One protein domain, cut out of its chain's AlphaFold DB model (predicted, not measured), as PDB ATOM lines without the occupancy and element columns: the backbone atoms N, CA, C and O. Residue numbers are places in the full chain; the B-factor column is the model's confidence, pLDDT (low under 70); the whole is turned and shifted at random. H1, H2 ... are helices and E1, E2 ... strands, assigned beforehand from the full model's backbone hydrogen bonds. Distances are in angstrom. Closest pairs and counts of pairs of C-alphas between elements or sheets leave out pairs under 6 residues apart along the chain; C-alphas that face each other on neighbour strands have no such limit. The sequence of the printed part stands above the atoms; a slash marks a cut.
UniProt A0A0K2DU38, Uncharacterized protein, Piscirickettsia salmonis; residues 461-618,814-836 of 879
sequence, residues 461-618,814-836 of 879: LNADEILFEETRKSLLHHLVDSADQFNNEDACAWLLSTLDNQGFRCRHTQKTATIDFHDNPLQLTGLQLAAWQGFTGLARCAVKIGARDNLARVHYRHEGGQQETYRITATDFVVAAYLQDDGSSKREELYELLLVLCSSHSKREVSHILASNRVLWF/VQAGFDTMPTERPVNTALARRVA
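Overview. This is residues 461 to 618 and 814 to 836 of the 879 residues of an uncharacterized protein of Piscirickettsia salmonis (UniProt A0A0K2DU38). Three helical hairpins, H2 with H3, H4 with H5 and H6 with H7, stand side by side as a two-row bundle, with H2, H4 and H6 in one row, H3, H5 and H7 in the other, and H8 beside H6. Two strand hairpins, E1 with E2 and E3 with E4, lie beside H4 and toward H8, with E2 next to E3; H1 makes a corner with H2, and after a cut H9 and the outlying H10 follow. The 181 printed residues hold ten named helices and four named strands in the order H1 H2 H3 E1 E2 H4 H5 E3 E4 H6 H7 H8 H9 H10, with two antiparallel sheets of two strands, E1 - E2 and E3 - E4. The class is mostly helix, and the whole is compact, with a radius of gyration of the C-alphas of 16.8 A and spans of 51 by 38 by 32 A.

Arrangement. H1, residues 463 to 471, touches H2, residues 475 to 486, with residue 475 alone of H2; they are about perpendicular at 81 degrees, and the closest C-alphas, of Asp 464 and Leu 475, are 4.7 A apart. H3, residues 489 to 501, forms a helical hairpin with H2 at a shallow tilt of 26 degrees, with Ala 483 and Glu 489 closest at 4.6 A between C-alphas. E1, residues 512 to 517, and E2, residues 520 to 525, are an antiparallel hairpin; N 515 and O 522 are within hydrogen-bond range at 2.8 A. H4, residues 526 to 533, touches H2 the same way at a shallow tilt of 24 degrees, the closest C-alphas being those of His 477 and Gly 526, 4.7 A. H4 and H5, residues 536 to 544, form a helical hairpin at a shallow tilt of 16 degrees, the closest C-alphas being those of Ala 530 and Ala 539, 5.3 A. H5 touches H3 the same way at a shallow tilt of 14 degrees, with the C-alphas of Ala 493 and Leu 538 closest at 4.5 A. E3, residues 552 to 557, and E4, residues 563 to 568, are an antiparallel hairpin, with N 554 and O 566 within hydrogen-bond range at 2.8 A. The closest C-alphas of E2 and E3, of Leu 522 and Val 554, are 5.5 A apart. H6, residues 570 to 580, touches H4 the same way at a shallow tilt of 11 degrees, with the C-alphas of Gln 528 and Ala 570 closest at 4.4 A. H7, residues 587 to 598, forms a helical hairpin with H6, the closest C-alphas being those of Tyr 578 and Arg 587, 5.9 A; H7 also touches H5, closest at Arg 540 and Leu 593, 6.2 A between C-alphas. H8, residues 603 to 618, touches H6 with its residues 609 to 613 alone, closest at Asp 572 and Ile 609, 6.6 A between C-alphas; H8 and E4 are near each other. H9, residues 814 to 819, only just touches H5, with 3 pairs of C-alphas within 8 A, the closest those of Lys 544 and Gln 815, 7.5 A. H10, residues 829 to 836, touches no helix. Every O i to N i+4 pair is within hydrogen-bond range in H1 to H7, H9 and H10; in H8 it is 11 of 12.

Along the chain. H1 begins at C-alpha 463, (-98.331, 46.939, 22.526). From first to last C-alpha, H2 measures 16.2 A, H3 18.3 A, H6 15.7 A, H7 16.1 A and H8 23.2 A; E3 measures 16.5 A. H4 begins at C-alpha 526, (-88.839, 53.181, 31.875), and H10 ends at C-alpha 836, (-116.783, 68.331, 26.452).

Size, cuts and confidence. The C-alphas of Phe 618 and Ala 836, the two farthest apart, are 52.5 A apart. Residues 619 to 813 are not printed, and C-alphas 618 and 814 are 31.8 A apart across the cut. Of the links printed whole, none is long. The mean pLDDT of the printed part is 78.4; residues 516 to 521, 553 to 566, 581 to 585 and 814 to 836 are under 70.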
ATOM      1  N   LEU A 461    -100.952  40.926  19.014       92.19
ATOM      2  CA  LEU A 461    -100.474  42.279  18.721       92.19
ATOM      3  C   LEU A 461    -100.181  43.004  20.038       92.19
ATOM      4  O   LEU A 461    -100.951  43.843  20.499       92.19
ATOM      5  N   ASN A 462     -99.090  42.613  20.696       93.50
ATOM      6  CA  ASN A 462     -98.733  43.151  22.003       93.50
ATOM      7  C   ASN A 462     -98.152  44.573  21.878       93.50
ATOM      8  O   ASN A 462     -97.165  44.784  21.170       93.50
ATOM      9  N   ALA A 463     -98.739  45.535  22.598       94.50
ATOM     10  CA  ALA A 463     -98.331  46.939  22.526       94.50
ATOM     11  C   ALA A 463     -96.870  47.164  22.949       94.50
ATOM     12  O   ALA A 463     -96.158  47.911  22.286       94.50
ATOM     13  N   ASP A 464     -96.387  46.490  23.999       95.38
ATOM     14  CA  ASP A 464     -94.997  46.629  24.456       95.38
ATOM     15  C   ASP A 464     -93.988  46.087  23.431       95.38
ATOM     16  O   ASP A 464     -92.898  46.638  23.287       95.38
ATOM     17  N   GLU A 465     -94.339  45.032  22.690       93.50
ATOM     18  CA  GLU A 465     -93.498  44.507  21.610       93.50
ATOM     19  C   GLU A 465     -93.440  45.454  20.414       93.50
ATOM     20  O   GLU A 465     -92.353  45.854  19.999       93.50
ATOM     21  N   ILE A 466     -94.601  45.845  19.888       91.69
ATOM     22  CA  ILE A 466     -94.685  46.653  18.666       91.69
ATOM     23  C   ILE A 466     -94.120  48.056  18.903       91.69
ATOM     24  O   ILE A 466     -93.330  48.541  18.091       91.69
ATOM     25  N   LEU A 467     -94.450  48.695  20.033       92.88
ATOM     26  CA  LEU A 467     -93.874  49.994  20.389       92.88
ATOM     27  C   LEU A 467     -92.349  49.905  20.480       92.88
ATOM     28  O   LEU A 467     -91.659  50.762  19.926       92.88
ATOM     29  N   PHE A 468     -91.805  48.864  21.114       91.81
ATOM     30  CA  PHE A 468     -90.359  48.720  21.251       91.81
ATOM     31  C   PHE A 468     -89.655  48.435  19.917       91.81
ATOM     32  O   PHE A 468     -88.580  48.986  19.667       91.81
ATOM     33  N   GLU A 469     -90.234  47.601  19.051       89.94
ATOM     34  CA  GLU A 469     -89.677  47.318  17.723       89.94
ATOM     35  C   GLU A 469     -89.529  48.586  16.879       89.94
ATOM     36  O   GLU A 469     -88.468  48.793  16.283       89.94
ATOM     37  N   GLU A 470     -90.552  49.442  16.887       88.88
ATOM     38  CA  GLU A 470     -90.637  50.604  15.999       88.88
ATOM     39  C   GLU A 470     -90.024  51.874  16.587       88.88
ATOM     40  O   GLU A 470     -89.419  52.666  15.869       88.88
ATOM     41  N   THR A 471     -90.151  52.084  17.898       86.56
ATOM     42  CA  THR A 471     -89.723  53.338  18.549       86.56
ATOM     43  C   THR A 471     -88.486  53.178  19.425       86.56
ATOM     44  O   THR A 471     -87.944  54.174  19.896       86.56
ATOM     45  N   ARG A 472     -88.048  51.938  19.693       88.75
ATOM     46  CA  ARG A 472     -87.019  51.605  20.702       88.75
ATOM     47  C   ARG A 472     -87.355  52.051  22.130       88.75
ATOM     48  O   ARG A 472     -86.520  51.919  23.018       88.75
ATOM     49  N   LYS A 473     -88.593  52.484  22.368       91.56
ATOM     50  CA  LYS A 473     -89.175  52.784  23.676       91.56
ATOM     51  C   LYS A 473     -90.164  51.678  24.052       91.56
ATOM     52  O   LYS A 473     -91.021  51.315  23.250       91.56
ATOM     53  N   SER A 474     -90.023  51.115  25.253       93.06
ATOM     54  CA  SER A 474     -90.990  50.144  25.796       93.06
ATOM     55  C   SER A 474     -92.303  50.820  26.197       93.06
ATOM     56  O   SER A 474     -92.351  52.047  26.300       93.06
ATOM     57  N   LEU A 475     -93.348  50.037  26.489       95.44
ATOM     58  CA  LEU A 475     -94.639  50.558  26.959       95.44
ATOM     59  C   LEU A 475     -94.474  51.493  28.166       95.44
ATOM     60  O   LEU A 475     -95.100  52.545  28.212       95.44
ATOM     61  N   LEU A 476     -93.572  51.158  29.098       94.94
ATOM     62  CA  LEU A 476     -93.272  52.000  30.260       94.94
ATOM     63  C   LEU A 476     -92.764  53.394  29.875       94.94
ATOM     64  O   LEU A 476     -93.143  54.363  30.516       94.94
ATOM     65  N   HIS A 477     -91.938  53.516  28.833       93.50
ATOM     66  CA  HIS A 477     -91.466  54.830  28.390       93.50
ATOM     67  C   HIS A 477     -92.608  55.651  27.796       93.50
ATOM     68  O   HIS A 477     -92.717  56.826  28.107       93.50
ATOM     69  N   HIS A 478     -93.484  55.033  26.994       94.00
ATOM     70  CA  HIS A 478     -94.648  55.729  26.428       94.00
ATOM     71  C   HIS A 478     -95.662  56.135  27.504       94.00
ATOM     72  O   HIS A 478     -96.285  57.184  27.383       94.00
ATOM     73  N   LEU A 479     -95.798  55.349  28.578       94.94
ATOM     74  CA  LEU A 479     -96.598  55.727  29.747       94.94
ATOM     75  C   LEU A 479     -96.004  56.933  30.476       94.94
ATOM     76  O   LEU A 479     -96.752  57.823  30.857       94.94
ATOM     77  N   VAL A 480     -94.679  56.985  30.645       90.06
ATOM     78  CA  VAL A 480     -94.016  58.149  31.255       90.06
ATOM     79  C   VAL A 480     -94.117  59.379  30.352       90.06
ATOM     80  O   VAL A 480     -94.461  60.448  30.842       90.06
ATOM     81  N   ASP A 481     -93.892  59.225  29.043       87.44
ATOM     82  CA  ASP A 481     -94.054  60.302  28.058       87.44
ATOM     83  C   ASP A 481     -95.494  60.862  28.099       87.44
ATOM     84  O   ASP A 481     -95.693  62.073  28.080       87.44
ATOM     85  N   SER A 482     -96.508  59.989  28.203       86.38
ATOM     86  CA  SER A 482     -97.914  60.397  28.342       86.38
ATOM     87  C   SER A 482     -98.193  61.080  29.684       86.38
ATOM     88  O   SER A 482     -98.857  62.116  29.700       86.38
ATOM     89  N   ALA A 483     -97.695  60.518  30.789       82.19
ATOM     90  CA  ALA A 483     -97.837  61.083  32.132       82.19
ATOM     91  C   ALA A 483     -97.287  62.509  32.205       82.19
ATOM     92  O   ALA A 483     -97.952  63.387  32.750       82.19
ATOM     93  N   ASP A 484     -96.123  62.741  31.598       81.44
ATOM     94  CA  ASP A 484     -95.481  64.051  31.498       81.44
ATOM     95  C   ASP A 484     -96.275  65.007  30.601       81.44
ATOM     96  O   ASP A 484     -96.636  66.108  31.017       81.44
ATOM     97  N   GLN A 485     -96.647  64.561  29.399       80.19
ATOM     98  CA  GLN A 485     -97.351  65.399  28.429       80.19
ATOM     99  C   GLN A 485     -98.735  65.860  28.913       80.19
ATOM    100  O   GLN A 485     -99.151  66.982  28.616       80.19
ATOM    101  N   PHE A 486     -99.474  64.995  29.607       75.69
ATOM    102  CA  PHE A 486    -100.868  65.249  29.990       75.69
ATOM    103  C   PHE A 486    -101.068  65.442  31.493       75.69
ATOM    104  O   PHE A 486    -102.214  65.584  31.924       75.69
ATOM    105  N   ASN A 487     -99.986  65.443  32.279       76.88
ATOM    106  CA  ASN A 487    -100.015  65.492  33.742       76.88
ATOM    107  C   ASN A 487    -101.013  64.473  34.334       76.88
ATOM    108  O   ASN A 487    -101.867  64.814  35.152       76.88
ATOM    109  N   ASN A 488    -100.963  63.230  33.843       81.44
ATOM    110  CA  ASN A 488    -101.957  62.187  34.122       81.44
ATOM    111  C   ASN A 488    -101.333  60.901  34.686       81.44
ATOM    112  O   ASN A 488    -101.735  59.792  34.319       81.44
ATOM    113  N   GLU A 489    -100.360  61.051  35.587       86.25
ATOM    114  CA  GLU A 489     -99.664  59.937  36.236       86.25
ATOM    115  C   GLU A 489    -100.627  58.860  36.755       86.25
ATOM    116  O   GLU A 489    -100.457  57.688  36.414       86.25
ATOM    117  N   ASP A 490    -101.659  59.244  37.513       85.25
ATOM    118  CA  ASP A 490    -102.610  58.307  38.123       85.25
ATOM    119  C   ASP A 490    -103.308  57.425  37.084       85.25
ATOM    120  O   ASP A 490    -103.462  56.218  37.277       85.25
ATOM    121  N   ALA A 491    -103.687  58.004  35.939       85.88
ATOM    122  CA  ALA A 491    -104.321  57.268  34.850       85.88
ATOM    123  C   ALA A 491    -103.345  56.278  34.196       85.88
ATOM    124  O   ALA A 491    -103.727  55.147  33.888       85.88
ATOM    125  N   CYS A 492    -102.080  56.669  34.022       91.00
ATOM    126  CA  CYS A 492    -101.038  55.797  33.481       91.00
ATOM    127  C   CYS A 492    -100.677  54.661  34.454       91.00
ATOM    128  O   CYS A 492    -100.507  53.513  34.033       91.00
ATOM    129  N   ALA A 493    -100.594  54.955  35.754       89.06
ATOM    130  CA  ALA A 493    -100.339  53.968  36.801       89.06
ATOM    131  C   ALA A 493    -101.496  52.963  36.915       89.06
ATOM    132  O   ALA A 493    -101.254  51.752  36.959       89.06
ATOM    133  N   TRP A 494    -102.740  53.452  36.879       89.56
ATOM    134  CA  TRP A 494    -103.954  52.634  36.839       89.56
ATOM    135  C   TRP A 494    -103.998  51.726  35.607       89.56
ATOM    136  O   TRP A 494    -104.199  50.515  35.740       89.56
ATOM    137  N   LEU A 495    -103.755  52.280  34.414       92.19
ATOM    138  CA  LEU A 495    -103.717  51.537  33.151       92.19
ATOM    139  C   LEU A 495    -102.722  50.376  33.238       92.19
ATOM    140  O   LEU A 495    -103.070  49.234  32.941       92.19
ATOM    141  N   LEU A 496    -101.497  50.656  33.689       92.00
ATOM    142  CA  LEU A 496    -100.438  49.658  33.802       92.00
ATOM    143  C   LEU A 496    -100.780  48.545  34.799       92.00
ATOM    144  O   LEU A 496    -100.600  47.367  34.487       92.00
ATOM    145  N   SER A 497    -101.293  48.908  35.978       88.25
ATOM    146  CA  SER A 497    -101.712  47.946  37.006       88.25
ATOM    147  C   SER A 497    -102.855  47.056  36.507       88.25
ATOM    148  O   SER A 497    -102.839  45.842  36.706       88.25
ATOM    149  N   THR A 498    -103.822  47.641  35.797       89.44
ATOM    150  CA  THR A 498    -104.984  46.917  35.265       89.44
ATOM    151  C   THR A 498    -104.576  45.941  34.167       89.44
ATOM    152  O   THR A 498    -105.034  44.799  34.159       89.44
ATOM    153  N   LEU A 499    -103.678  46.350  33.265       91.88
ATOM    154  CA  LEU A 499    -103.125  45.472  32.234       91.88
ATOM    155  C   LEU A 499    -102.420  44.254  32.849       91.88
ATOM    156  O   LEU A 499    -102.678  43.125  32.430       91.88
ATOM    157  N   ASP A 500    -101.574  44.463  33.859       89.25
ATOM    158  CA  ASP A 500    -100.862  43.381  34.554       89.25
ATOM    159  C   ASP A 500    -101.815  42.416  35.268       89.25
ATOM    160  O   ASP A 500    -101.725  41.202  35.071       89.25
ATOM    161  N   ASN A 501    -102.801  42.948  36.001       87.19
ATOM    162  CA  ASN A 501    -103.832  42.146  36.664       87.19
ATOM    163  C   ASN A 501    -104.630  41.279  35.664       87.19
ATOM    164  O   ASN A 501    -105.095  40.197  36.020       87.19
ATOM    165  N   GLN A 502    -104.765  41.720  34.407       89.44
ATOM    166  CA  GLN A 502    -105.417  40.970  33.324       89.44
ATOM    167  C   GLN A 502    -104.446  40.108  32.490       89.44
ATOM    168  O   GLN A 502    -104.807  39.584  31.434       89.44
ATOM    169  N   GLY A 503    -103.210  39.912  32.960       87.81
ATOM    170  CA  GLY A 503    -102.227  39.013  32.353       87.81
ATOM    171  C   GLY A 503    -101.504  39.576  31.126       87.81
ATOM    172  O   GLY A 503    -100.871  38.813  30.383       87.81
ATOM    173  N   PHE A 504    -101.568  40.890  30.889       92.69
ATOM    174  CA  PHE A 504    -100.797  41.551  29.838       92.69
ATOM    175  C   PHE A 504     -99.300  41.507  30.171       92.69
ATOM    176  O   PHE A 504     -98.856  41.982  31.213       92.69
ATOM    177  N   ARG A 505     -98.483  40.951  29.271       89.62
ATOM    178  CA  ARG A 505     -97.040  40.792  29.512       89.62
ATOM    179  C   ARG A 505     -96.245  41.963  28.945       89.62
ATOM    180  O   ARG A 505     -96.177  42.106  27.728       89.62
ATOM    181  N   CYS A 506     -95.550  42.696  29.812       92.00
ATOM    182  CA  CYS A 506     -94.532  43.676  29.423       92.00
ATOM    183  C   CYS A 506     -93.151  42.999  29.376       92.00
ATOM    184  O   CYS A 506     -92.587  42.642  30.410       92.00
ATOM    185  N   ARG A 507     -92.591  42.779  28.182       90.25
ATOM    186  CA  ARG A 507     -91.314  42.058  27.988       90.25
ATOM    187  C   ARG A 507     -90.099  42.981  28.005       90.25
ATOM    188  O   ARG A 507     -88.987  42.527  28.269       90.25
ATOM    189  N   HIS A 508     -90.301  44.266  27.740       93.25
ATOM    190  CA  HIS A 508     -89.243  45.257  27.573       93.25
ATOM    191  C   HIS A 508     -89.082  46.177  28.791       93.25
ATOM    192  O   HIS A 508     -88.521  47.266  28.675       93.25
ATOM    193  N   THR A 509     -89.502  45.738  29.983       89.25
ATOM    194  CA  THR A 509     -89.409  46.520  31.235       89.25
ATOM    195  C   THR A 509     -87.978  46.913  31.614       89.25
ATOM    196  O   THR A 509     -87.770  47.929  32.265       89.25
ATOM    197  N   GLN A 510     -86.986  46.134  31.173       89.56
ATOM    198  CA  GLN A 510     -85.557  46.357  31.431       89.56
ATOM    199  C   GLN A 510     -84.827  47.055  30.276       89.56
ATOM    200  O   GLN A 510     -83.612  47.245  30.338       89.56
ATOM    201  N   LYS A 511     -85.517  47.344  29.166       90.00
ATOM    202  CA  LYS A 511     -84.885  48.005  28.023       90.00
ATOM    203  C   LYS A 511     -84.691  49.477  28.336       90.00
ATOM    204  O   LYS A 511     -85.546  50.081  28.975       90.00
ATOM    205  N   THR A 512     -83.568  50.020  27.887       86.44
ATOM    206  CA  THR A 512     -83.274  51.444  27.973       86.44
ATOM    207  C   THR A 512     -83.682  52.143  26.683       86.44
ATOM    208  O   THR A 512     -83.590  51.555  25.602       86.44
ATOM    209  N   ALA A 513     -84.110  53.394  26.796       82.94
ATOM    210  CA  ALA A 513     -84.291  54.302  25.676       82.94
ATOM    211  C   ALA A 513     -83.429  55.551  25.869       82.94
ATOM    212  O   ALA A 513     -83.124  55.940  26.998       82.94
ATOM    213  N   THR A 514     -83.034  56.162  24.754       80.06
ATOM    214  CA  THR A 514     -82.312  57.433  24.766       80.06
ATOM    215  C   THR A 514     -83.273  58.580  25.078       80.06
ATOM    216  O   THR A 514     -84.332  58.678  24.457       80.06
ATOM    217  N   ILE A 515     -82.892  59.435  26.021       70.81
ATOM    218  CA  ILE A 515     -83.589  60.655  26.431       70.81
ATOM    219  C   ILE A 515     -82.571  61.792  26.380       70.81
ATOM    220  O   ILE A 515     -81.432  61.612  26.807       70.81
ATOM    221  N   ASP A 516     -82.964  62.947  25.863       62.44
ATOM    222  CA  ASP A 516     -82.073  64.100  25.757       62.44
ATOM    223  C   ASP A 516     -82.028  64.868  27.087       62.44
ATOM    224  O   ASP A 516     -83.064  65.266  27.617       62.44
ATOM    225  N   PHE A 517     -80.828  65.084  27.632       53.12
ATOM    226  CA  PHE A 517     -80.590  65.839  28.864       53.12
ATOM    227  C   PHE A 517     -79.380  66.757  28.703       53.12
ATOM    228  O   PHE A 517     -78.262  66.276  28.577       53.12
ATOM    229  N   HIS A 518     -79.584  68.071  28.718       49.94
ATOM    230  CA  HIS A 518     -78.559  69.101  28.495       49.94
ATOM    231  C   HIS A 518     -77.578  68.710  27.378       49.94
ATOM    232  O   HIS A 518     -76.384  68.541  27.616       49.94
ATOM    233  N   ASP A 519     -78.125  68.455  26.185       48.56
ATOM    234  CA  ASP A 519     -77.389  68.095  24.962       48.56
ATOM    235  C   ASP A 519     -76.694  66.716  25.033       48.56
ATOM    236  O   ASP A 519     -75.947  66.326  24.130       48.56
ATOM    237  N   ASN A 520     -76.966  65.940  26.091       51.31
ATOM    238  CA  ASN A 520     -76.410  64.619  26.340       51.31
ATOM    239  C   ASN A 520     -77.480  63.518  26.286       51.31
ATOM    240  O   ASN A 520     -78.453  63.558  27.039       51.31
ATOM    241  N   PRO A 521     -77.293  62.483  25.450       63.44
ATOM    242  CA  PRO A 521     -78.202  61.347  25.405       63.44
ATOM    243  C   PRO A 521     -78.030  60.449  26.643       63.44
ATOM    244  O   PRO A 521     -77.027  59.743  26.785       63.44
ATOM    245  N   LEU A 522     -79.040  60.413  27.511       70.19
ATOM    246  CA  LEU A 522     -79.146  59.478  28.633       70.19
ATOM    247  C   LEU A 522     -79.848  58.201  28.192       70.19
ATOM    248  O   LEU A 522     -80.889  58.255  27.552       70.19
ATOM    249  N   GLN A 523     -79.327  57.040  28.584       78.81
ATOM    250  CA  GLN A 523     -80.016  55.766  28.384       78.81
ATOM    251  C   GLN A 523     -80.649  55.309  29.692       78.81
ATOM    252  O   GLN A 523     -79.970  54.735  30.544       78.81
ATOM    253  N   LEU A 524     -81.952  55.543  29.841       83.50
ATOM    254  CA  LEU A 524     -82.702  55.154  31.036       83.50
ATOM    255  C   LEU A 524     -83.697  54.056  30.700       83.50
ATOM    256  O   LEU A 524     -84.232  54.006  29.598       83.50
ATOM    257  N   THR A 525     -83.947  53.168  31.657       90.00
ATOM    258  CA  THR A 525     -85.118  52.283  31.616       90.00
ATOM    259  C   THR A 525     -86.391  53.072  31.915       90.00
ATOM    260  O   THR A 525     -86.332  54.131  32.537       90.00
ATOM    261  N   GLY A 526     -87.561  52.529  31.566       90.06
ATOM    262  CA  GLY A 526     -88.839  53.181  31.875       90.06
ATOM    263  C   GLY A 526     -89.048  53.427  33.377       90.06
ATOM    264  O   GLY A 526     -89.585  54.460  33.756       90.06
ATOM    265  N   LEU A 527     -88.547  52.529  34.241       92.25
ATOM    266  CA  LEU A 527     -88.574  52.707  35.699       92.25
ATOM    267  C   LEU A 527     -87.688  53.876  36.157       92.25
ATOM    268  O   LEU A 527     -88.105  54.679  36.987       92.25
ATOM    269  N   GLN A 528     -86.474  53.979  35.615       87.62
ATOM    270  CA  GLN A 528     -85.555  55.078  35.923       87.62
ATOM    271  C   GLN A 528     -86.091  56.415  35.417       87.62
ATOM    272  O   GLN A 528     -86.003  57.404  36.131       87.62
ATOM    273  N   LEU A 529     -86.682  56.428  34.221       87.56
ATOM    274  CA  LEU A 529     -87.326  57.609  33.655       87.56
ATOM    275  C   LEU A 529     -88.527  58.050  34.510       87.56
ATOM    276  O   LEU A 529     -88.639  59.232  34.813       87.56
ATOM    277  N   ALA A 530     -89.372  57.118  34.972       88.75
ATOM    278  CA  ALA A 530     -90.478  57.426  35.886       88.75
ATOM    279  C   ALA A 530     -89.981  58.015  37.220       88.75
ATOM    280  O   ALA A 530     -90.500  59.030  37.679       88.75
ATOM    281  N   ALA A 531     -88.947  57.413  37.820       86.81
ATOM    282  CA  ALA A 531     -88.347  57.905  39.060       86.81
ATOM    283  C   ALA A 531     -87.693  59.285  38.886       86.81
ATOM    284  O   ALA A 531     -87.833  60.142  39.756       86.81
ATOM    285  N   TRP A 532     -87.025  59.515  37.754       82.12
ATOM    286  CA  TRP A 532     -86.425  60.804  37.411       82.12
ATOM    287  C   TRP A 532     -87.473  61.911  37.243       82.12
ATOM    288  O   TRP A 532     -87.297  62.996  37.794       82.12
ATOM    289  N   GLN A 533     -88.594  61.619  36.573       80.06
ATOM    290  CA  GLN A 533     -89.719  62.556  36.435       80.06
ATOM    291  C   GLN A 533     -90.501  62.760  37.745       80.06
ATOM    292  O   GLN A 533     -91.305  63.681  37.864       80.06
ATOM    293  N   GLY A 534     -90.244  61.938  38.768       80.25
ATOM    294  CA  GLY A 534     -90.938  62.005  40.051       80.25
ATOM    295  C   GLY A 534     -92.340  61.395  40.033       80.25
ATOM    296  O   GLY A 534     -93.133  61.728  40.910       80.25
ATOM    297  N   PHE A 535     -92.629  60.509  39.075       86.38
ATOM    298  CA  PHE A 535     -93.887  59.764  38.986       86.38
ATOM    299  C   PHE A 535     -93.851  58.539  39.907       86.38
ATOM    300  O   PHE A 535     -93.514  57.421  39.490       86.38
ATOM    301  N   THR A 536     -94.135  58.766  41.191       85.44
ATOM    302  CA  THR A 536     -94.029  57.773  42.265       85.44
ATOM    303  C   THR A 536     -94.995  56.601  42.092       85.44
ATOM    304  O   THR A 536     -94.579  55.445  42.216       85.44
ATOM    305  N   GLY A 537     -96.256  56.857  41.750       84.31
ATOM    306  CA  GLY A 537     -97.282  55.847  41.493       84.31
ATOM    307  C   GLY A 537     -96.955  54.991  40.271       84.31
ATOM    308  O   GLY A 537     -97.012  53.758  40.338       84.31
ATOM    309  N   LEU A 538     -96.517  55.619  39.176       88.31
ATOM    310  CA  LEU A 538     -96.138  54.893  37.959       88.31
ATOM    311  C   LEU A 538     -94.865  54.054  38.159       88.31
ATOM    312  O   LEU A 538     -94.821  52.896  37.734       88.31
ATOM    313  N   ALA A 539     -93.851  54.592  38.845       89.69
ATOM    314  CA  ALA A 539     -92.629  53.861  39.182       89.69
ATOM    315  C   ALA A 539     -92.920  52.649  40.080       89.69
ATOM    316  O   ALA A 539     -92.399  51.556  39.838       89.69
ATOM    317  N   ARG A 540     -93.810  52.803  41.070       86.50
ATOM    318  CA  ARG A 540     -94.296  51.685  41.888       86.50
ATOM    319  C   ARG A 540     -94.940  50.616  40.998       86.50
ATOM    320  O   ARG A 540     -94.507  49.463  41.044       86.50
ATOM    321  N   CYS A 541     -95.897  50.976  40.137       87.06
ATOM    322  CA  CYS A 541     -96.530  50.017  39.221       87.06
ATOM    323  C   CYS A 541     -95.514  49.298  38.331       87.06
ATOM    324  O   CYS A 541     -95.593  48.082  38.173       87.06
ATOM    325  N   ALA A 542     -94.518  50.009  37.801       89.94
ATOM    326  CA  ALA A 542     -93.459  49.392  37.011       89.94
ATOM    327  C   ALA A 542     -92.725  48.283  37.794       89.94
ATOM    328  O   ALA A 542     -92.464  47.214  37.239       89.94
ATOM    329  N   VAL A 543     -92.436  48.481  39.086       87.88
ATOM    330  CA  VAL A 543     -91.826  47.432  39.926       87.88
ATOM    331  C   VAL A 543     -92.783  46.260  40.159       87.88
ATOM    332  O   VAL A 543     -92.345  45.112  40.058       87.88
ATOM    333  N   LYS A 544     -94.078  46.518  40.403       83.44
ATOM    334  CA  LYS A 544     -95.112  45.472  40.577       83.44
ATOM    335  C   LYS A 544     -95.110  44.481  39.412       83.44
ATOM    336  O   LYS A 544     -95.060  43.276  39.636       83.44
ATOM    337  N   ILE A 545     -95.070  44.993  38.183       84.44
ATOM    338  CA  ILE A 545     -95.103  44.178  36.958       84.44
ATOM    339  C   ILE A 545     -93.745  43.527  36.616       84.44
ATOM    340  O   ILE A 545     -93.571  42.921  35.556       84.44
ATOM    341  N   GLY A 546     -92.741  43.676  37.487       84.44
ATOM    342  CA  GLY A 546     -91.434  43.033  37.363       84.44
ATOM    343  C   GLY A 546     -90.317  43.889  36.757       84.44
ATOM    344  O   GLY A 546     -89.266  43.334  36.403       84.44
ATOM    345  N   ALA A 547     -90.477  45.214  36.640       89.44
ATOM    346  CA  ALA A 547     -89.321  46.088  36.438       89.44
ATOM    347  C   ALA A 547     -88.393  46.007  37.661       89.44
ATOM    348  O   ALA A 547     -88.819  45.790  38.793       89.44
ATOM    349  N   ARG A 548     -87.090  46.130  37.424       88.62
ATOM    350  CA  ARG A 548     -86.052  45.984  38.446       88.62
ATOM    351  C   ARG A 548     -85.183  47.209  38.375       88.62
ATOM    352  O   ARG A 548     -84.835  47.643  37.278       88.62
ATOM    353  N   ASP A 549     -84.820  47.715  39.535       89.88
ATOM    354  CA  ASP A 549     -83.885  48.813  39.610       89.88
ATOM    355  C   ASP A 549     -82.460  48.268  39.478       89.88
ATOM    356  O   ASP A 549     -81.890  47.741  40.430       89.88
ATOM    357  N   ASN A 550     -81.925  48.315  38.260       84.50
ATOM    358  CA  ASN A 550     -80.586  47.840  37.934       84.50
ATOM    359  C   ASN A 550     -79.674  49.019  37.603       84.50
ATOM    360  O   ASN A 550     -80.116  50.039  37.076       84.50
ATOM    361  N   LEU A 551     -78.370  48.827  37.805       81.25
ATOM    362  CA  LEU A 551     -77.360  49.792  37.375       81.25
ATOM    363  C   LEU A 551     -77.374  49.963  35.851       81.25
ATOM    364  O   LEU A 551     -76.892  49.094  35.117       81.25
ATOM    365  N   ALA A 552     -77.859  51.111  35.385       72.12
ATOM    366  CA  ALA A 552     -77.766  51.523  33.989       72.12
ATOM    367  C   ALA A 552     -76.530  52.398  33.780       72.12
ATOM    368  O   ALA A 552     -76.103  53.113  34.685       72.12
ATOM    369  N   ARG A 553     -75.930  52.323  32.587       67.94
ATOM    370  CA  ARG A 553     -74.835  53.218  32.199       67.94
ATOM    371  C   ARG A 553     -75.419  54.481  31.588       67.94
ATOM    372  O   ARG A 553     -76.203  54.402  30.649       67.94
ATOM    373  N   VAL A 554     -74.964  55.615  32.085       63.66
ATOM    374  CA  VAL A 554     -75.245  56.938  31.548       63.66
ATOM    375  C   VAL A 554     -73.969  57.493  30.960       63.66
ATOM    376  O   VAL A 554     -72.928  57.451  31.604       63.66
ATOM    377  N   HIS A 555     -74.050  58.010  29.742       61.44
ATOM    378  CA  HIS A 555     -72.954  58.725  29.111       61.44
ATOM    379  C   HIS A 555     -73.220  60.222  29.220       61.44
ATOM    380  O   HIS A 555     -74.287  60.685  28.832       61.44
ATOM    381  N   TYR A 556     -72.251  60.961  29.738       56.56
ATOM    382  CA  TYR A 556     -72.325  62.407  29.887       56.56
ATOM    383  C   TYR A 556     -71.120  63.036  29.196       56.56
ATOM    384  O   TYR A 556     -69.989  62.617  29.435       56.56
ATOM    385  N   ARG A 557     -71.342  64.001  28.306       55.03
ATOM    386  CA  ARG A 557     -70.292  64.772  27.643       55.03
ATOM    387  C   ARG A 557     -70.223  66.149  28.293       55.03
ATOM    388  O   ARG A 557     -71.198  66.895  28.295       55.03
ATOM    389  N   HIS A 558     -69.050  66.470  28.821       53.56
ATOM    390  CA  HIS A 558     -68.738  67.782  29.380       53.56
ATOM    391  C   HIS A 558     -68.639  68.849  28.286       53.56
ATOM    392  O   HIS A 558     -68.332  68.528  27.134       53.56
ATOM    393  N   GLU A 559     -68.763  70.125  28.667       44.72
ATOM    394  CA  GLU A 559     -68.586  71.296  27.783       44.72
ATOM    395  C   GLU A 559     -67.173  71.419  27.151       44.72
ATOM    396  O   GLU A 559     -66.915  72.317  26.358       44.72
ATOM    397  N   GLY A 560     -66.259  70.478  27.417       51.44
ATOM    398  CA  GLY A 560     -64.949  70.340  26.760       51.44
ATOM    399  C   GLY A 560     -64.808  69.120  25.834       51.44
ATOM    400  O   GLY A 560     -63.697  68.794  25.421       51.44
ATOM    401  N   GLY A 561     -65.892  68.390  25.548       53.22
ATOM    402  CA  GLY A 561     -65.890  67.212  24.667       53.22
ATOM    403  C   GLY A 561     -65.442  65.895  25.319       53.22
ATOM    404  O   GLY A 561     -65.512  64.849  24.674       53.22
ATOM    405  N   GLN A 562     -65.029  65.903  26.593       53.38
ATOM    406  CA  GLN A 562     -64.750  64.679  27.351       53.38
ATOM    407  C   GLN A 562     -66.049  63.952  27.712       53.38
ATOM    408  O   GLN A 562     -66.970  64.551  28.261       53.38
ATOM    409  N   GLN A 563     -66.111  62.657  27.398       59.78
ATOM    410  CA  GLN A 563     -67.248  61.794  27.702       59.78
ATOM    411  C   GLN A 563     -66.947  60.940  28.935       59.78
ATOM    412  O   GLN A 563     -66.044  60.104  28.920       59.78
ATOM    413  N   GLU A 564     -67.746  61.107  29.978       61.75
ATOM    414  CA  GLU A 564     -67.733  60.279  31.175       61.75
ATOM    415  C   GLU A 564     -68.903  59.302  31.172       61.75
ATOM    416  O   GLU A 564     -69.936  59.512  30.534       61.75
ATOM    417  N   THR A 565     -68.720  58.171  31.853       64.06
ATOM    418  CA  THR A 565     -69.769  57.163  31.996       64.06
ATOM    419  C   THR A 565     -70.099  56.967  33.463       64.06
ATOM    420  O   THR A 565     -69.308  56.395  34.211       64.06
ATOM    421  N   TYR A 566     -71.296  57.386  33.844       69.25
ATOM    422  CA  TYR A 566     -71.860  57.192  35.167       69.25
ATOM    423  C   TYR A 566     -72.669  55.902  35.213       69.25
ATOM    424  O   TYR A 566     -73.137  55.389  34.192       69.25
ATOM    425  N   ARG A 567     -72.824  55.341  36.409       74.25
ATOM    426  CA  ARG A 567     -73.820  54.301  36.654       74.25
ATOM    427  C   ARG A 567     -74.866  54.861  37.585       74.25
ATOM    428  O   ARG A 567     -74.500  55.482  38.574       74.25
ATOM    429  N   ILE A 568     -76.127  54.641  37.259       78.62
ATOM    430  CA  ILE A 568     -77.241  55.159  38.045       78.62
ATOM    431  C   ILE A 568     -78.348  54.120  38.178       78.62
ATOM    432  O   ILE A 568     -78.467  53.186  37.376       78.62
ATOM    433  N   THR A 569     -79.149  54.312  39.210       87.62
ATOM    434  CA  THR A 569     -80.328  53.542  39.589       87.62
ATOM    435  C   THR A 569     -81.526  54.488  39.706       87.62
ATOM    436  O   THR A 569     -81.366  55.699  39.852       87.62
ATOM    437  N   ALA A 570     -82.743  53.952  39.647       88.50
ATOM    438  CA  ALA A 570     -83.960  54.691  39.975       88.50
ATOM    439  C   ALA A 570     -83.899  55.227  41.415       88.50
ATOM    440  O   ALA A 570     -84.358  56.332  41.692       88.50
ATOM    441  N   THR A 571     -83.266  54.471  42.314       90.38
ATOM    442  CA  THR A 571     -83.060  54.865  43.711       90.38
ATOM    443  C   THR A 571     -82.226  56.135  43.855       90.38
ATOM    444  O   THR A 571     -82.562  56.972  44.689       90.38
ATOM    445  N   ASP A 572     -81.198  56.327  43.021       85.56
ATOM    446  CA  ASP A 572     -80.393  57.557  43.034       85.56
ATOM    447  C   ASP A 572     -81.277  58.800  42.774       85.56
ATOM    448  O   ASP A 572     -81.134  59.816  43.458       85.56
ATOM    449  N   PHE A 573     -82.257  58.703  41.861       84.75
ATOM    450  CA  PHE A 573     -83.229  59.776  41.603       84.75
ATOM    451  C   PHE A 573     -84.182  60.005  42.781       84.75
ATOM    452  O   PHE A 573     -84.437  61.149  43.150       84.75
ATOM    453  N   VAL A 574     -84.686  58.932  43.396       87.62
ATOM    454  CA  VAL A 574     -85.618  59.024  44.535       87.62
ATOM    455  C   VAL A 574     -84.950  59.657  45.753       87.62
ATOM    456  O   VAL A 574     -85.550  60.520  46.390       87.62
ATOM    457  N   VAL A 575     -83.704  59.281  46.061       86.62
ATOM    458  CA  VAL A 575     -82.936  59.882  47.166       86.62
ATOM    459  C   VAL A 575     -82.704  61.369  46.909       86.62
ATOM    460  O   VAL A 575     -82.937  62.184  47.800       86.62
ATOM    461  N   ALA A 576     -82.303  61.743  45.690       81.88
ATOM    462  CA  ALA A 576     -82.119  63.145  45.331       81.88
ATOM    463  C   ALA A 576     -83.429  63.946  45.439       81.88
ATOM    464  O   ALA A 576     -83.434  65.026  46.027       81.88
ATOM    465  N   ALA A 577     -84.544  63.401  44.941       80.62
ATOM    466  CA  ALA A 577     -85.860  64.032  45.032       80.62
ATOM    467  C   ALA A 577     -86.323  64.200  46.486       80.62
ATOM    468  O   ALA A 577     -86.823  65.263  46.843       80.62
ATOM    469  N   TYR A 578     -86.102  63.194  47.337       83.88
ATOM    470  CA  TYR A 578     -86.440  63.257  48.762       83.88
ATOM    471  C   TYR A 578     -85.696  64.394  49.469       83.88
ATOM    472  O   TYR A 578     -86.270  65.101  50.291       83.88
ATOM    473  N   LEU A 579     -84.416  64.591  49.143       80.75
ATOM    474  CA  LEU A 579     -83.585  65.640  49.742       80.75
ATOM    475  C   LEU A 579     -83.888  67.050  49.216       80.75
ATOM    476  O   LEU A 579     -83.471  68.022  49.844       80.75
ATOM    477  N   GLN A 580     -84.552  67.168  48.065       76.25
ATOM    478  CA  GLN A 580     -84.980  68.444  47.480       76.25
ATOM    479  C   GLN A 580     -86.405  68.845  47.895       76.25
ATOM    480  O   GLN A 580     -86.798  69.982  47.652       76.25
ATOM    481  N   ASP A 581     -87.191  67.936  48.480       68.81
ATOM    482  CA  ASP A 581     -88.557  68.228  48.914       68.81
ATOM    483  C   ASP A 581     -88.548  68.985  50.251       68.81
ATOM    484  O   ASP A 581     -88.416  68.392  51.326       68.81
ATOM    485  N   ASP A 582     -88.676  70.311  50.185       60.12
ATOM    486  CA  ASP A 582     -88.799  71.190  51.357       60.12
ATOM    487  C   ASP A 582     -90.207  71.120  52.002       60.12
ATOM    488  O   ASP A 582     -90.432  71.683  53.075       60.12
ATOM    489  N   GLY A 583     -91.161  70.412  51.376       55.75
ATOM    490  CA  GLY A 583     -92.506  70.142  51.892       55.75
ATOM    491  C   GLY A 583     -92.664  68.719  52.441       55.75
ATOM    492  O   GLY A 583     -91.907  67.811  52.116       55.75
ATOM    493  N   SER A 584     -93.657  68.492  53.307       59.34
ATOM    494  CA  SER A 584     -93.898  67.168  53.908       59.34
ATOM    495  C   SER A 584     -94.779  66.243  53.065       59.34
ATOM    496  O   SER A 584     -94.890  65.067  53.402       59.34
ATOM    497  N   SER A 585     -95.443  66.739  52.014       59.47
ATOM    498  CA  SER A 585     -96.517  65.991  51.345       59.47
ATOM    499  C   SER A 585     -96.026  64.847  50.454       59.47
ATOM    500  O   SER A 585     -96.716  63.837  50.387       59.47
ATOM    501  N   LYS A 586     -94.846  64.944  49.815       74.56
ATOM    502  CA  LYS A 586     -94.318  63.878  48.933       74.56
ATOM    503  C   LYS A 586     -93.240  63.001  49.576       74.56
ATOM    504  O   LYS A 586     -92.939  61.928  49.049       74.56
ATOM    505  N   ARG A 587     -92.679  63.398  50.725       81.31
ATOM    506  CA  ARG A 587     -91.640  62.622  51.432       81.31
ATOM    507  C   ARG A 587     -92.085  61.196  51.773       81.31
ATOM    508  O   ARG A 587     -91.289  60.273  51.630       81.31
ATOM    509  N   GLU A 588     -93.331  60.992  52.199       82.44
ATOM    510  CA  GLU A 588     -93.833  59.649  52.526       82.44
ATOM    511  C   GLU A 588     -93.930  58.753  51.282       82.44
ATOM    512  O   GLU A 588     -93.437  57.626  51.292       82.44
ATOM    513  N   GLU A 589     -94.452  59.272  50.170       81.44
ATOM    514  CA  GLU A 589     -94.528  58.535  48.903       81.44
ATOM    515  C   GLU A 589     -93.146  58.162  48.353       81.44
ATOM    516  O   GLU A 589     -92.940  57.041  47.883       81.44
ATOM    517  N   LEU A 590     -92.185  59.091  48.428       86.19
ATOM    518  CA  LEU A 590     -90.800  58.858  48.018       86.19
ATOM    519  C   LEU A 590     -90.113  57.828  48.919       86.19
ATOM    520  O   LEU A 590     -89.347  57.001  48.424       86.19
ATOM    521  N   TYR A 591     -90.401  57.842  50.223       87.12
ATOM    522  CA  TYR A 591     -89.905  56.831  51.154       87.12
ATOM    523  C   TYR A 591     -90.464  55.442  50.833       87.12
ATOM    524  O   TYR A 591     -89.708  54.473  50.750       87.12
ATOM    525  N   GLU A 592     -91.767  55.335  50.582       84.88
ATOM    526  CA  GLU A 592     -92.386  54.068  50.187       84.88
ATOM    527  C   GLU A 592     -91.830  53.576  48.840       84.88
ATOM    528  O   GLU A 592     -91.464  52.406  48.711       84.88
ATOM    529  N   LEU A 593     -91.649  54.459  47.849       86.38
ATOM    530  CA  LEU A 593     -90.990  54.102  46.587       86.38
ATOM    531  C   LEU A 593     -89.536  53.648  46.804       86.38
ATOM    532  O   LEU A 593     -89.110  52.673  46.182       86.38
ATOM    533  N   LEU A 594     -88.780  54.294  47.696       90.94
ATOM    534  CA  LEU A 594     -87.427  53.860  48.050       90.94
ATOM    535  C   LEU A 594     -87.436  52.414  48.553       90.94
ATOM    536  O   LEU A 594     -86.644  51.605  48.069       90.94
ATOM    537  N   LEU A 595     -88.339  52.065  49.477       87.44
ATOM    538  CA  LEU A 595     -88.469  50.695  49.984       87.44
ATOM    539  C   LEU A 595     -88.777  49.709  48.848       87.44
ATOM    540  O   LEU A 595     -88.125  48.667  48.731       87.44
ATOM    541  N   VAL A 596     -89.715  50.061  47.962       85.50
ATOM    542  CA  VAL A 596     -90.099  49.256  46.788       85.50
ATOM    543  C   VAL A 596     -88.888  48.944  45.912       85.50
ATOM    544  O   VAL A 596     -88.626  47.774  45.616       85.50
ATOM    545  N   LEU A 597     -88.129  49.970  45.522       88.69
ATOM    546  CA  LEU A 597     -86.939  49.828  44.681       88.69
ATOM    547  C   LEU A 597     -85.877  48.995  45.392       88.69
ATOM    548  O   LEU A 597     -85.382  48.005  44.832       88.69
ATOM    549  N   CYS A 598     -85.635  49.324  46.666       87.69
ATOM    550  CA  CYS A 598     -84.715  48.610  47.530       87.69
ATOM    551  C   CYS A 598     -85.050  47.135  47.591       87.69
ATOM    552  O   CYS A 598     -84.122  46.350  47.569       87.69
ATOM    553  N   SER A 599     -86.316  46.707  47.562       80.06
ATOM    554  CA  SER A 599     -86.707  45.286  47.586       80.06
ATOM    555  C   SER A 599     -86.188  44.446  46.401       80.06
ATOM    556  O   SER A 599     -86.112  43.212  46.495       80.06
ATOM    557  N   SER A 600     -85.800  45.094  45.297       78.50
ATOM    558  CA  SER A 600     -85.359  44.446  44.053       78.50
ATOM    559  C   SER A 600     -83.837  44.390  43.872       78.50
ATOM    560  O   SER A 600     -83.355  43.565  43.096       78.50
ATOM    561  N   HIS A 601     -83.080  45.205  44.614       87.81
ATOM    562  CA  HIS A 601     -81.622  45.324  44.478       87.81
ATOM    563  C   HIS A 601     -80.851  44.050  44.833       87.81
ATOM    564  O   HIS A 601     -81.227  43.325  45.762       87.81
ATOM    565  N   SER A 602     -79.731  43.823  44.145       86.94
ATOM    566  CA  SER A 602     -78.692  42.890  44.587       86.94
ATOM    567  C   SER A 602     -77.625  43.619  45.414       86.94
ATOM    568  O   SER A 602     -77.598  44.850  45.476       86.94
ATOM    569  N   LYS A 603     -76.677  42.864  45.991       86.31
ATOM    570  CA  LYS A 603     -75.531  43.422  46.734       86.31
ATOM    571  C   LYS A 603     -74.762  44.488  45.943       86.31
ATOM    572  O   LYS A 603     -74.194  45.407  46.533       86.31
ATOM    573  N   ARG A 604     -74.730  44.366  44.610       89.19
ATOM    574  CA  ARG A 604     -74.042  45.312  43.727       89.19
ATOM    575  C   ARG A 604     -74.736  46.673  43.694       89.19
ATOM    576  O   ARG A 604     -74.054  47.683  43.832       89.19
ATOM    577  N   GLU A 605     -76.054  46.700  43.506       89.69
ATOM    578  CA  GLU A 605     -76.844  47.937  43.504       89.69
ATOM    579  C   GLU A 605     -76.801  48.605  44.882       89.69
ATOM    580  O   GLU A 605     -76.534  49.798  44.963       89.69
ATOM    581  N   VAL A 606     -76.936  47.829  45.964       89.62
ATOM    582  CA  VAL A 606     -76.832  48.339  47.345       89.62
ATOM    583  C   VAL A 606     -75.477  49.006  47.585       89.62
ATOM    584  O   VAL A 606     -75.414  50.135  48.065       89.62
ATOM    585  N   SER A 607     -74.382  48.341  47.200       88.75
ATOM    586  CA  SER A 607     -73.030  48.896  47.348       88.75
ATOM    587  C   SER A 607     -72.841  50.186  46.548       88.75
ATOM    588  O   SER A 607     -72.186  51.109  47.029       88.75
ATOM    589  N   HIS A 608     -73.417  50.254  45.340       88.50
ATOM    590  CA  HIS A 608     -73.408  51.463  44.514       88.50
ATOM    591  C   HIS A 608     -74.166  52.602  45.190       88.50
ATOM    592  O   HIS A 608     -73.573  53.647  45.400       88.50
ATOM    593  N   ILE A 609     -75.421  52.392  45.589       88.19
ATOM    594  CA  ILE A 609     -76.268  53.434  46.196       88.19
ATOM    595  C   ILE A 609     -75.620  53.981  47.469       88.19
ATOM    596  O   ILE A 609     -75.507  55.192  47.643       88.19
ATOM    597  N   LEU A 610     -75.110  53.103  48.339       89.56
ATOM    598  CA  LEU A 610     -74.410  53.527  49.553       89.56
ATOM    599  C   LEU A 610     -73.142  54.336  49.244       89.56
ATOM    600  O   LEU A 610     -72.787  55.215  50.025       89.56
ATOM    601  N   ALA A 611     -72.442  54.050  48.145       85.69
ATOM    602  CA  ALA A 611     -71.292  54.840  47.709       85.69
ATOM    603  C   ALA A 611     -71.710  56.182  47.096       85.69
ATOM    604  O   ALA A 611     -71.181  57.217  47.500       85.69
ATOM    605  N   SER A 612     -72.688  56.169  46.191       82.88
ATOM    606  CA  SER A 612     -73.250  57.353  45.538       82.88
ATOM    607  C   SER A 612     -73.813  58.342  46.549       82.88
ATOM    608  O   SER A 612     -73.528  59.527  46.443       82.88
ATOM    609  N   ASN A 613     -74.511  57.878  47.588       85.12
ATOM    610  CA  ASN A 613     -75.032  58.737  48.653       85.12
ATOM    611  C   ASN A 613     -73.920  59.470  49.416       85.12
ATOM    612  O   ASN A 613     -74.088  60.628  49.783       85.12
ATOM    613  N   ARG A 614     -72.759  58.845  49.642       85.38
ATOM    614  CA  ARG A 614     -71.629  59.534  50.293       85.38
ATOM    615  C   ARG A 614     -71.064  60.640  49.403       85.38
ATOM    616  O   ARG A 614     -70.787  61.728  49.896       85.38
ATOM    617  N   VAL A 615     -70.941  60.371  48.103       80.69
ATOM    618  CA  VAL A 615     -70.509  61.366  47.106       80.69
ATOM    619  C   VAL A 615     -71.529  62.505  47.007       80.69
ATOM    620  O   VAL A 615     -71.154  63.668  47.073       80.69
ATOM    621  N   LEU A 616     -72.825  62.179  46.967       77.12
ATOM    622  CA  LEU A 616     -73.933  63.138  46.968       77.12
ATOM    623  C   LEU A 616     -73.862  64.091  48.167       77.12
ATOM    624  O   LEU A 616     -74.038  65.298  48.013       77.12
ATOM    625  N   TRP A 617     -73.590  63.553  49.358       82.06
ATOM    626  CA  TRP A 617     -73.419  64.360  50.560       82.06
ATOM    627  C   TRP A 617     -72.269  65.362  50.408       82.06
ATOM    628  O   TRP A 617     -72.451  66.552  50.662       82.06
ATOM    629  N   PHE A 618     -71.103  64.891  49.960       76.56
ATOM    630  CA  PHE A 618     -69.908  65.726  49.850       76.56
ATOM    631  C   PHE A 618     -70.075  66.822  48.798       76.56
ATOM    632  O   PHE A 618     -69.774  67.981  49.063       76.56
ATOM    633  N   VAL A 814     -95.553  46.548  50.113       64.62
ATOM    634  CA  VAL A 814     -95.650  47.131  48.782       64.62
ATOM    635  C   VAL A 814     -96.806  46.534  47.981       64.62
ATOM    636  O   VAL A 814     -97.551  47.292  47.370       64.62
ATOM    637  N   GLN A 815     -96.994  45.207  48.022       65.81
ATOM    638  CA  GLN A 815     -98.135  44.527  47.397       65.81
ATOM    639  C   GLN A 815     -99.469  45.068  47.931       65.81
ATOM    640  O   GLN A 815    -100.323  45.452  47.140       65.81
ATOM    641  N   ALA A 816     -99.605  45.190  49.255       66.44
ATOM    642  CA  ALA A 816    -100.809  45.718  49.895       66.44
ATOM    643  C   ALA A 816    -101.103  47.169  49.474       66.44
ATOM    644  O   ALA A 816    -102.252  47.524  49.242       66.44
ATOM    645  N   GLY A 817    -100.066  47.997  49.299       61.44
ATOM    646  CA  GLY A 817    -100.216  49.358  48.775       61.44
ATOM    647  C   GLY A 817    -100.590  49.439  47.286       61.44
ATOM    648  O   GLY A 817    -100.957  50.512  46.816       61.44
ATOM    649  N   PHE A 818    -100.484  48.346  46.523       62.03
ATOM    650  CA  PHE A 818    -101.033  48.267  45.163       62.03
ATOM    651  C   PHE A 818    -102.492  47.840  45.144       62.03
ATOM    652  O   PHE A 818    -103.217  48.238  44.235       62.03
ATOM    653  N   ASP A 819    -102.918  47.055  46.130       59.75
ATOM    654  CA  ASP A 819    -104.312  46.630  46.276       59.75
ATOM    655  C   ASP A 819    -105.223  47.808  46.673       59.75
ATOM    656  O   ASP A 819    -106.435  47.743  46.497       59.75
ATOM    657  N   THR A 820    -104.635  48.914  47.148       58.91
ATOM    658  CA  THR A 820    -105.320  50.184  47.426       58.91
ATOM    659  C   THR A 820    -105.371  51.144  46.234       58.91
ATOM    660  O   THR A 820    -105.922  52.235  46.376       58.91
ATOM    661  N   MET A 821    -104.790  50.805  45.072       62.41
ATOM    662  CA  MET A 821    -104.981  51.631  43.873       62.41
ATOM    663  C   MET A 821    -106.452  51.598  43.443       62.41
ATOM    664  O   MET A 821    -107.074  50.536  43.521       62.41
ATOM    665  N   PRO A 822    -107.010  52.728  42.972       56.59
ATOM    666  CA  PRO A 822    -108.410  52.785  42.577       56.59
ATOM    667  C   PRO A 822    -108.707  51.713  41.526       56.59
ATOM    668  O   PRO A 822    -107.989  51.568  40.542       56.59
ATOM    669  N   THR A 823    -109.762  50.930  41.746       59.41
ATOM    670  CA  THR A 823    -110.262  49.957  40.763       59.41
ATOM    671  C   THR A 823    -110.924  50.655  39.579       59.41
ATOM    672  O   THR A 823    -110.925  50.132  38.466       59.41
ATOM    673  N   GLU A 824    -111.445  51.858  39.807       59.00
ATOM    674  CA  GLU A 824    -112.104  52.684  38.802       59.00
ATOM    675  C   GLU A 824    -111.116  53.609  38.086       59.00
ATOM    676  O   GLU A 824    -110.136  54.084  38.664       59.00
ATOM    677  N   ARG A 825    -111.386  53.867  36.801       66.12
ATOM    678  CA  ARG A 825    -110.575  54.756  35.964       66.12
ATOM    679  C   ARG A 825    -110.591  56.175  36.552       66.12
ATOM    680  O   ARG A 825    -111.673  56.751  36.668       66.12
ATOM    681  N   PRO A 826    -109.427  56.782  36.852       62.81
ATOM    682  CA  PRO A 826    -109.374  58.165  37.313       62.81
ATOM    683  C   PRO A 826    -109.985  59.116  36.275       62.81
ATOM    684  O   PRO A 826    -109.650  59.048  35.086       62.81
ATOM    685  N   VAL A 827    -110.864  60.024  36.708       56.34
ATOM    686  CA  VAL A 827    -111.441  61.051  35.830       56.34
ATOM    687  C   VAL A 827    -110.366  62.094  35.535       56.34
ATOM    688  O   VAL A 827    -110.091  62.981  36.341       56.34
ATOM    689  N   ASN A 828    -109.742  61.999  34.362       54.75
ATOM    690  CA  ASN A 828    -108.817  63.023  33.898       54.75
ATOM    691  C   ASN A 828    -109.618  64.281  33.523       54.75
ATOM    692  O   ASN A 828    -110.245  64.334  32.468       54.75
ATOM    693  N   THR A 829    -109.609  65.298  34.383       46.03
ATOM    694  CA  THR A 829    -110.365  66.548  34.191       46.03
ATOM    695  C   THR A 829    -109.892  67.361  32.980       46.03
ATOM    696  O   THR A 829    -110.709  68.038  32.357       46.03
ATOM    697  N   ALA A 830    -108.617  67.264  32.582       43.50
ATOM    698  CA  ALA A 830    -108.105  67.894  31.360       43.50
ATOM    699  C   ALA A 830    -108.619  67.184  30.096       43.50
ATOM    700  O   ALA A 830    -109.011  67.832  29.123       43.50
ATOM    701  N   LEU A 831    -108.690  65.852  30.139       45.72
ATOM    702  CA  LEU A 831    -109.283  65.039  29.081       45.72
ATOM    703  C   LEU A 831    -110.805  65.246  29.012       45.72
ATOM    704  O   LEU A 831    -111.334  65.454  27.930       45.72
ATOM    705  N   ALA A 832    -111.495  65.278  30.154       45.00
ATOM    706  CA  ALA A 832    -112.934  65.524  30.244       45.00
ATOM    707  C   ALA A 832    -113.323  66.906  29.688       45.00
ATOM    708  O   ALA A 832    -114.335  67.024  29.002       45.00
ATOM    709  N   ARG A 833    -112.490  67.938  29.898       38.16
ATOM    710  CA  ARG A 833    -112.674  69.264  29.276       38.16
ATOM    711  C   ARG A 833    -112.507  69.232  27.757       38.16
ATOM    712  O   ARG A 833    -113.318  69.835  27.064       38.16
ATOM    713  N   ARG A 834    -111.517  68.500  27.227       40.16
ATOM    714  CA  ARG A 834    -111.373  68.303  25.769       40.16
ATOM    715  C   ARG A 834    -112.524  67.493  25.174       40.16
ATOM    716  O   ARG A 834    -112.980  67.813  24.084       40.16
ATOM    717  N   VAL A 835    -113.010  66.478  25.890       42.25
ATOM    718  CA  VAL A 835    -114.171  65.672  25.481       42.25
ATOM    719  C   VAL A 835    -115.425  66.546  25.414       42.25
ATOM    720  O   VAL A 835    -116.114  66.513  24.398       42.25
ATOM    721  N   ALA A 836    -115.662  67.389  26.425       33.06
ATOM    722  CA  ALA A 836    -116.783  68.331  26.452       33.06
ATOM    723  C   ALA A 836    -116.707  69.394  25.340       33.06
ATOM    724  O   ALA A 836    -117.731  69.768  24.785       33.06
TER     725      ALA A 836